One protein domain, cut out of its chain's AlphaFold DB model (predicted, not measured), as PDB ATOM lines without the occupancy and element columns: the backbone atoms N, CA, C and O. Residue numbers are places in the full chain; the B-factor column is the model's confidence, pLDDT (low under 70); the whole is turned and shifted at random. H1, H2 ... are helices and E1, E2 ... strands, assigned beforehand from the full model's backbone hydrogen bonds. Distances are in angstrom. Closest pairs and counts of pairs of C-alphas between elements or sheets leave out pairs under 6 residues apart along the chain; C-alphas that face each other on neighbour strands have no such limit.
ATOM      1  N   ILE A 177     151.919 109.462 146.967       81.12
ATOM      2  CA  ILE A 177     151.410 108.978 148.246       81.12
ATOM      3  C   ILE A 177     149.904 108.751 148.089       81.12
ATOM      4  O   ILE A 177     149.127 109.689 147.898       81.12
ATOM      5  N   VAL A 178     149.508 107.483 148.137       84.06
ATOM      6  CA  VAL A 178     148.117 107.027 148.060       84.06
ATOM      7  C   VAL A 178     147.448 107.221 149.416       84.06
ATOM      8  O   VAL A 178     146.355 107.783 149.496       84.06
ATOM      9  N   SER A 179     148.127 106.813 150.486       85.50
ATOM     10  CA  SER A 179     147.650 106.962 151.858       85.50
ATOM     11  C   SER A 179     148.800 107.039 152.856       85.50
ATOM     12  O   SER A 179     149.890 106.513 152.625       85.50
ATOM     13  N   ILE A 180     148.520 107.692 153.984       87.75
ATOM     14  CA  ILE A 180     149.340 107.678 155.192       87.75
ATOM     15  C   ILE A 180     148.421 107.260 156.341       87.75
ATOM     16  O   ILE A 180     147.392 107.900 156.571       87.75
ATOM     17  N   THR A 181     148.763 106.186 157.048       87.94
ATOM     18  CA  THR A 181     147.984 105.662 158.183       87.94
ATOM     19  C   THR A 181     148.866 105.476 159.413       87.94
ATOM     20  O   THR A 181     150.060 105.235 159.243       87.94
ATOM     21  N   PRO A 182     148.321 105.551 160.646       86.19
ATOM     22  CA  PRO A 182     149.099 105.281 161.851       86.19
ATOM     23  C   PRO A 182     149.765 103.904 161.782       86.19
ATOM     24  O   PRO A 182     149.105 102.917 161.452       86.19
ATOM     25  N   HIS A 183     151.055 103.835 162.109       83.75
ATOM     26  CA  HIS A 183     151.763 102.560 162.144       83.75
ATOM     27  C   HIS A 183     151.317 101.750 163.364       83.75
ATOM     28  O   HIS A 183     151.469 102.197 164.500       83.75
ATOM     29  N   ALA A 184     150.770 100.556 163.136       70.81
ATOM     30  CA  ALA A 184     150.199  99.727 164.199       70.81
ATOM     31  C   ALA A 184     151.170  98.680 164.781       70.81
ATOM     32  O   ALA A 184     150.766  97.934 165.671       70.81
ATOM     33  N   ASN A 185     152.412  98.572 164.276       64.06
ATOM     34  CA  ASN A 185     153.219  97.361 164.470       64.06
ATOM     35  C   ASN A 185     154.714  97.566 164.802       64.06
ATOM     36  O   ASN A 185     155.257  98.660 164.872       64.06
ATOM     37  N   ASP A 186     155.364  96.436 165.058       61.69
ATOM     38  CA  ASP A 186     156.657  96.166 165.691       61.69
ATOM     39  C   ASP A 186     157.885  96.222 164.754       61.69
ATOM     40  O   ASP A 186     158.962  95.696 165.077       61.69
ATOM     41  N   LYS A 187     157.776  96.895 163.595       63.97
ATOM     42  CA  LYS A 187     158.934  97.104 162.707       63.97
ATOM     43  C   LYS A 187     159.985  97.962 163.421       63.97
ATOM     44  O   LYS A 187     159.730  99.069 163.880       63.97
ATOM     45  N   LYS A 188     161.222  97.453 163.479       65.00
ATOM     46  CA  LYS A 188     162.355  98.114 164.162       65.00
ATOM     47  C   LYS A 188     163.145  99.084 163.277       65.00
ATOM     48  O   LYS A 188     164.119  99.668 163.746       65.00
ATOM     49  N   ALA A 189     162.782  99.214 162.000       78.81
ATOM     50  CA  ALA A 189     163.559  99.950 161.008       78.81
ATOM     51  C   ALA A 189     162.662 100.831 160.138       78.81
ATOM     52  O   ALA A 189     161.661 100.366 159.596       78.81
ATOM     53  N   CYS A 190     163.066 102.086 159.967       82.44
ATOM     54  CA  CYS A 190     162.430 102.989 159.021       82.44
ATOM     55  C   CYS A 190     162.814 102.569 157.602       82.44
ATOM     56  O   CYS A 190     163.993 102.378 157.318       82.44
ATOM     57  N   SER A 191     161.842 102.488 156.697       84.88
ATOM     58  CA  SER A 191     162.077 102.089 155.301       84.88
ATOM     59  C   SER A 191     163.028 103.053 154.577       84.88
ATOM     60  O   SER A 191     163.815 102.626 153.742       84.88
ATOM     61  N   ALA A 192     163.024 104.337 154.958       82.81
ATOM     62  CA  ALA A 192     163.893 105.363 154.377       82.81
ATOM     63  C   ALA A 192     165.269 105.495 155.058       82.81
ATOM     64  O   ALA A 192     166.238 105.900 154.426       82.81
ATOM     65  N   HIS A 193     165.368 105.186 156.354       81.38
ATOM     66  CA  HIS A 193     166.564 105.479 157.160       81.38
ATOM     67  C   HIS A 193     167.223 104.240 157.789       81.38
ATOM     68  O   HIS A 193     168.230 104.363 158.490       81.38
ATOM     69  N   GLY A 194     166.661 103.049 157.577       79.31
ATOM     70  CA  GLY A 194     167.118 101.800 158.177       79.31
ATOM     71  C   GLY A 194     166.979 101.764 159.705       79.31
ATOM     72  O   GLY A 194     166.095 102.392 160.298       79.31
ATOM     73  N   VAL A 195     167.864 101.000 160.355       70.31
ATOM     74  CA  VAL A 195     167.935 100.855 161.819       70.31
ATOM     75  C   VAL A 195     168.800 101.984 162.389       70.31
ATOM     76  O   VAL A 195     169.983 101.809 162.672       70.31
ATOM     77  N   SER A 196     168.223 103.175 162.522       69.12
ATOM     78  CA  SER A 196     168.875 104.321 163.163       69.12
ATOM     79  C   SER A 196     168.181 104.644 164.480       69.12
ATOM     80  O   SER A 196     166.967 104.820 164.506       69.12
ATOM     81  N   ALA A 197     168.948 104.808 165.564       60.78
ATOM     82  CA  ALA A 197     168.418 105.215 166.873       60.78
ATOM     83  C   ALA A 197     167.670 106.565 166.840       60.78
ATOM     84  O   ALA A 197     166.904 106.868 167.745       60.78
ATOM     85  N   LYS A 198     167.871 107.374 165.787       68.19
ATOM     86  CA  LYS A 198     167.169 108.649 165.564       68.19
ATOM     87  C   LYS A 198     165.844 108.498 164.798       68.19
ATOM     88  O   LYS A 198     165.228 109.505 164.471       68.19
ATOM     89  N   CYS A 199     165.454 107.276 164.435       71.00
ATOM     90  CA  CYS A 199     164.276 106.976 163.613       71.00
ATOM     91  C   CYS A 199     163.190 106.188 164.354       71.00
ATOM     92  O   CYS A 199     162.275 105.684 163.712       71.00
ATOM     93  N   THR A 200     163.282 106.104 165.680       66.44
ATOM     94  CA  THR A 200     162.301 105.435 166.537       66.44
ATOM     95  C   THR A 200     161.561 106.495 167.362       66.44
ATOM     96  O   THR A 200     162.242 107.351 167.932       66.44
ATOM     97  N   PRO A 201     160.219 106.452 167.460       75.38
ATOM     98  CA  PRO A 201     159.317 105.441 166.893       75.38
ATOM     99  C   PRO A 201     159.021 105.623 165.390       75.38
ATOM    100  O   PRO A 201     159.149 106.712 164.823       75.38
ATOM    101  N   LEU A 202     158.625 104.522 164.739       84.38
ATOM    102  CA  LEU A 202     157.914 104.569 163.458       84.38
ATOM    103  C   LEU A 202     156.466 104.942 163.755       84.38
ATOM    104  O   LEU A 202     155.871 104.359 164.657       84.38
ATOM    105  N   ILE A 203     155.924 105.908 163.021       86.31
ATOM    106  CA  ILE A 203     154.620 106.498 163.353       86.31
ATOM    107  C   ILE A 203     153.586 106.334 162.243       86.31
ATOM    108  O   ILE A 203     152.393 106.459 162.510       86.31
ATOM    109  N   ALA A 204     154.014 106.027 161.014       87.44
ATOM    110  CA  ALA A 204     153.093 105.834 159.905       87.44
ATOM    111  C   ALA A 204     153.527 104.741 158.929       87.44
ATOM    112  O   ALA A 204     154.721 104.535 158.698       87.44
ATOM    113  N   ASP A 205     152.526 104.113 158.323       87.56
ATOM    114  CA  ASP A 205     152.646 103.360 157.082       87.56
ATOM    115  C   ASP A 205     152.225 104.262 155.915       87.56
ATOM    116  O   ASP A 205     151.169 104.898 155.949       87.56
ATOM    117  N   VAL A 206     153.080 104.343 154.899       87.94
ATOM    118  CA  VAL A 206     152.893 105.148 153.691       87.94
ATOM    119  C   VAL A 206     152.750 104.209 152.509       87.94
ATOM    120  O   VAL A 206     153.637 103.397 152.252       87.94
ATOM    121  N   VAL A 207     151.648 104.338 151.780       84.81
ATOM    122  CA  VAL A 207     151.409 103.582 150.550       84.81
ATOM    123  C   VAL A 207     151.777 104.456 149.362       84.81
ATOM    124  O   VAL A 207     151.197 105.527 149.176       84.81
ATOM    125  N   LEU A 208     152.723 103.996 148.550       81.31
ATOM    126  CA  LEU A 208     153.144 104.665 147.320       81.31
ATOM    127  C   LEU A 208     152.534 103.962 146.103       81.31
ATOM    128  O   LEU A 208     152.470 102.729 146.055       81.31
ATOM    129  N   SER A 209     152.087 104.735 145.113       71.00
ATOM    130  CA  SER A 209     151.827 104.229 143.766       71.00
ATOM    131  C   SER A 209     152.907 104.708 142.803       71.00
ATOM    132  O   SER A 209     153.065 105.908 142.573       71.00
ATOM    133  N   ASP A 210     153.607 103.739 142.215       65.75
ATOM    134  CA  ASP A 210     154.575 103.944 141.140       65.75
ATOM    135  C   ASP A 210     154.009 103.392 139.831       65.75
ATOM    136  O   ASP A 210     153.245 102.421 139.819       65.75
ATOM    137  N   ALA A 211     154.387 104.001 138.708       45.25
ATOM    138  CA  ALA A 211     154.028 103.503 137.388       45.25
ATOM    139  C   ALA A 211     154.680 102.125 137.157       45.25
ATOM    140  O   ALA A 211     155.848 102.036 136.793       45.25
ATOM    141  N   GLY A 212     153.919 101.050 137.386       51.34
ATOM    142  CA  GLY A 212     154.315  99.677 137.057       51.34
ATOM    143  C   GLY A 212     154.506  98.708 138.230       51.34
ATOM    144  O   GLY A 212     154.893  97.571 137.975       51.34
ATOM    145  N   SER A 213     154.219  99.098 139.478       51.34
ATOM    146  CA  SER A 213     154.250  98.182 140.635       51.34
ATOM    147  C   SER A 213     152.910  98.141 141.364       51.34
ATOM    148  O   SER A 213     152.249  99.169 141.517       51.34
ATOM    149  N   GLU A 214     152.536  96.964 141.875       51.06
ATOM    150  CA  GLU A 214     151.561  96.882 142.965       51.06
ATOM    151  C   GLU A 214     152.149  97.609 144.188       51.06
ATOM    152  O   GLU A 214     153.357  97.565 144.428       51.06
ATOM    153  N   HIS A 215     151.299  98.368 144.872       57.41
ATOM    154  CA  HIS A 215     151.609  99.335 145.925       57.41
ATOM    155  C   HIS A 215     152.772  98.957 146.857       57.41
ATOM    156  O   HIS A 215     152.810  97.858 147.408       57.41
ATOM    157  N   VAL A 216     153.692  99.898 147.093       68.12
ATOM    158  CA  VAL A 216     154.797  99.700 148.041       68.12
ATOM    159  C   VAL A 216     154.427 100.330 149.384       68.12
ATOM    160  O   VAL A 216     154.156 101.527 149.459       68.12
ATOM    161  N   GLU A 217     154.418  99.521 150.445       81.06
ATOM    162  CA  GLU A 217     154.123  99.955 151.816       81.06
ATOM    163  C   GLU A 217     155.408 100.254 152.596       81.06
ATOM    164  O   GLU A 217     156.247  99.375 152.825       81.06
ATOM    165  N   TRP A 218     155.572 101.503 153.030       86.75
ATOM    166  CA  TRP A 218     156.733 101.972 153.782       86.75
ATOM    167  C   TRP A 218     156.355 102.324 155.213       86.75
ATOM    168  O   TRP A 218     155.590 103.251 155.444       86.75
ATOM    169  N   ALA A 219     156.993 101.673 156.185       88.25
ATOM    170  CA  ALA A 219     156.952 102.131 157.571       88.25
ATOM    171  C   ALA A 219     157.980 103.258 157.768       88.25
ATOM    172  O   ALA A 219     159.175 103.066 157.493       88.25
ATOM    173  N   VAL A 220     157.539 104.433 158.218       87.75
ATOM    174  CA  VAL A 220     158.351 105.658 158.296       87.75
ATOM    175  C   VAL A 220     158.271 106.337 159.666       87.75
ATOM    176  O   VAL A 220     157.318 106.171 160.428       87.75
ATOM    177  N   CYS A 221     159.308 107.109 159.998       88.12
ATOM    178  CA  CYS A 221     159.380 107.885 161.234       88.12
ATOM    179  C   CYS A 221     158.883 109.326 161.039       88.12
ATOM    180  O   CYS A 221     158.820 109.836 159.918       88.12
ATOM    181  N   ALA A 222     158.621 110.023 162.148       86.12
ATOM    182  CA  ALA A 222     158.112 111.399 162.136       86.12
ATOM    183  C   ALA A 222     159.048 112.400 161.452       86.12
ATOM    184  O   ALA A 222     158.621 113.460 160.997       86.12
ATOM    185  N   ARG A 223     160.345 112.086 161.395       86.00
ATOM    186  CA  ARG A 223     161.320 112.900 160.673       86.00
ATOM    187  C   ARG A 223     161.089 112.835 159.166       86.00
ATOM    188  O   ARG A 223     161.036 113.874 158.523       86.00
ATOM    189  N   TRP A 224     160.919 111.631 158.622       88.56
ATOM    190  CA  TRP A 224     160.694 111.459 157.188       88.56
ATOM    191  C   TRP A 224     159.396 112.143 156.748       88.56
ATOM    192  O   TRP A 224     159.410 112.869 155.764       88.56
ATOM    193  N   LEU A 225     158.314 112.006 157.523       87.25
ATOM    194  CA  LEU A 225     157.034 112.661 157.219       87.25
ATOM    195  C   LEU A 225     157.115 114.195 157.177       87.25
ATOM    196  O   LEU A 225     156.389 114.812 156.408       87.25
ATOM    197  N   ARG A 226     157.987 114.809 157.989       85.38
ATOM    198  CA  ARG A 226     158.182 116.270 158.021       85.38
ATOM    199  C   ARG A 226     159.150 116.785 156.962       85.38
ATOM    200  O   ARG A 226     159.060 117.942 156.574       85.38
ATOM    201  N   GLU A 227     160.113 115.961 156.561       85.31
ATOM    202  CA  GLU A 227     161.181 116.361 155.640       85.31
ATOM    203  C   GLU A 227     160.884 115.967 154.184       85.31
ATOM    204  O   GLU A 227     161.459 116.558 153.274       85.31
ATOM    205  N   ASN A 228     159.994 114.997 153.940       84.56
ATOM    206  CA  ASN A 228     159.602 114.592 152.593       84.56
ATOM    207  C   ASN A 228     158.542 115.558 152.011       84.56
ATOM    208  O   ASN A 228     157.440 115.640 152.557       84.56
ATOM    209  N   PRO A 229     158.828 116.257 150.894       83.31
ATOM    210  CA  PRO A 229     157.916 117.253 150.324       83.31
ATOM    211  C   PRO A 229     156.549 116.698 149.908       83.31
ATOM    212  O   PRO A 229     155.540 117.390 150.051       83.31
ATOM    213  N   ASP A 230     156.494 115.454 149.431       83.81
ATOM    214  CA  ASP A 230     155.244 114.827 148.996       83.81
ATOM    215  C   ASP A 230     154.366 114.471 150.202       83.81
ATOM    216  O   ASP A 230     153.154 114.681 150.172       83.81
ATOM    217  N   ALA A 231     154.976 113.999 151.295       85.06
ATOM    218  CA  ALA A 231     154.280 113.720 152.550       85.06
ATOM    219  C   ALA A 231     153.734 114.996 153.197       85.06
ATOM    220  O   ALA A 231     152.579 115.015 153.620       85.06
ATOM    221  N   VAL A 232     154.530 116.071 153.216       85.44
ATOM    222  CA  VAL A 232     154.093 117.391 153.700       85.44
ATOM    223  C   VAL A 232     152.902 117.881 152.883       85.44
ATOM    224  O   VAL A 232     151.853 118.176 153.449       85.44
ATOM    225  N   THR A 233     153.021 117.865 151.554       85.38
ATOM    226  CA  THR A 233     151.944 118.284 150.646       85.38
ATOM    227  C   THR A 233     150.671 117.451 150.852       85.38
ATOM    228  O   THR A 233     149.558 117.983 150.873       85.38
ATOM    229  N   TRP A 234     150.811 116.133 151.037       87.00
ATOM    230  CA  TRP A 234     149.680 115.240 151.286       87.00
ATOM    231  C   TRP A 234     148.992 115.547 152.625       87.00
ATOM    232  O   TRP A 234     147.763 115.636 152.656       87.00
ATOM    233  N   LEU A 235     149.756 115.762 153.703       85.44
ATOM    234  CA  LEU A 235     149.232 116.094 155.035       85.44
ATOM    235  C   LEU A 235     148.580 117.483 155.077       85.44
ATOM    236  O   LEU A 235     147.517 117.638 155.670       85.44
ATOM    237  N   GLU A 236     149.154 118.480 154.401       84.81
ATOM    238  CA  GLU A 236     148.557 119.820 154.280       84.81
ATOM    239  C   GLU A 236     147.202 119.784 153.562       84.81
ATOM    240  O   GLU A 236     146.287 120.530 153.909       84.81
ATOM    241  N   SER A 237     147.038 118.875 152.595       85.00
ATOM    242  CA  SER A 237     145.755 118.667 151.915       85.00
ATOM    243  C   SER A 237     144.713 117.905 152.750       85.00
ATOM    244  O   SER A 237     143.549 117.851 152.351       85.00
ATOM    245  N   ARG A 238     145.122 117.297 153.876       84.00
ATOM    246  CA  ARG A 238     144.321 116.407 154.740       84.00
ATOM    247  C   ARG A 238     144.610 116.691 156.219       84.00
ATOM    248  O   ARG A 238     145.281 115.896 156.885       84.00
ATOM    249  N   PRO A 239     144.137 117.829 156.751       75.62
ATOM    250  CA  PRO A 239     144.453 118.270 158.110       75.62
ATOM    251  C   PRO A 239     144.041 117.266 159.198       75.62
ATOM    252  O   PRO A 239     144.653 117.229 160.261       75.62
ATOM    253  N   GLU A 240     143.061 116.398 158.940       79.69
ATOM    254  CA  GLU A 240     142.682 115.290 159.821       79.69
ATOM    255  C   GLU A 240     143.801 114.256 160.025       79.69
ATOM    256  O   GLU A 240     143.865 113.617 161.073       79.69
ATOM    257  N   ALA A 241     144.704 114.109 159.053       76.62
ATOM    258  CA  ALA A 241     145.841 113.201 159.123       76.62
ATOM    259  C   ALA A 241     147.085 113.848 159.756       76.62
ATOM    260  O   ALA A 241     148.029 113.142 160.110       76.62
ATOM    261  N   ALA A 242     147.089 115.172 159.963       73.00
ATOM    262  CA  ALA A 242     148.197 115.882 160.606       73.00
ATOM    263  C   ALA A 242     148.409 115.459 162.071       73.00
ATOM    264  O   ALA A 242     149.530 115.541 162.567       73.00
ATOM    265  N   VAL A 243     147.377 114.900 162.722       76.75
ATOM    266  CA  VAL A 243     147.449 114.316 164.077       76.75
ATOM    267  C   VAL A 243     148.528 113.230 164.208       76.75
ATOM    268  O   VAL A 243     149.014 112.967 165.304       76.75
ATOM    269  N   LEU A 244     148.948 112.622 163.093       72.44
ATOM    270  CA  LEU A 244     150.042 111.651 163.059       72.44
ATOM    271  C   LEU A 244     151.384 112.260 163.488       72.44
ATOM    272  O   LEU A 244     152.204 111.556 164.067       72.44
ATOM    273  N   LEU A 245     151.616 113.552 163.229       70.44
ATOM    274  CA  LEU A 245     152.859 114.242 163.599       70.44
ATOM    275  C   LEU A 245     152.942 114.582 165.093       70.44
ATOM    276  O   LEU A 245     154.044 114.824 165.588       70.44
ATOM    277  N   ASP A 246     151.802 114.570 165.784       67.38
ATOM    278  CA  ASP A 246     151.672 114.867 167.215       67.38
ATOM    279  C   ASP A 246     151.633 113.594 168.083       67.38
ATOM    280  O   ASP A 246     151.530 113.675 169.309       67.38
TER     281      ASP A 246
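Overview. This is residues 177 to 246 of the 248 residues of an uncharacterized protein of Streptomyces sp. SAI-083 (UniProt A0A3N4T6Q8). A small twisted antiparallel sheet, E1 E2 E3, is covered on one face by H2 and H3, while H1 grazes it; residues 183 to 201 loop past its E3 edge. The 70 printed residues run through a meander of three strands, each antiparallel to the one before, then three helices. The class is mixed; the whole is compact, radius of gyration 11.6 A, spanning 30 by 30 by 21 A.

Along the chain. Find C-alpha 177 at (151.410, 108.978, 148.246); E1 runs to 182, E2 from 202 to 209, 20.6 A, E3 from 216 to 221. H1 is 222 to 227, H2 229 to 236; H3, 239 to 246, ends at (151.672, 114.867, 167.215).

Arrangement. In hairpin E1 and E2, find N 178 and O 207 at 2.8 A; in hairpin E2 and E3, N 206 and O 218 at 2.8 A. H3's height over the sheet is 9.3 A; its closest C-alphas to E1 are Leu 244 and Pro 182, 6.6 A. H1 and H2 have every O i to N i+4 pair within hydrogen-bond range; H3 has 0 of 4, but 4 of 5 O i to N i+3.

Size, cuts and confidence. The printed part has no cut; E1 to E2 is a long link. Confidence is under 70 at, among others, residues 210 to 216.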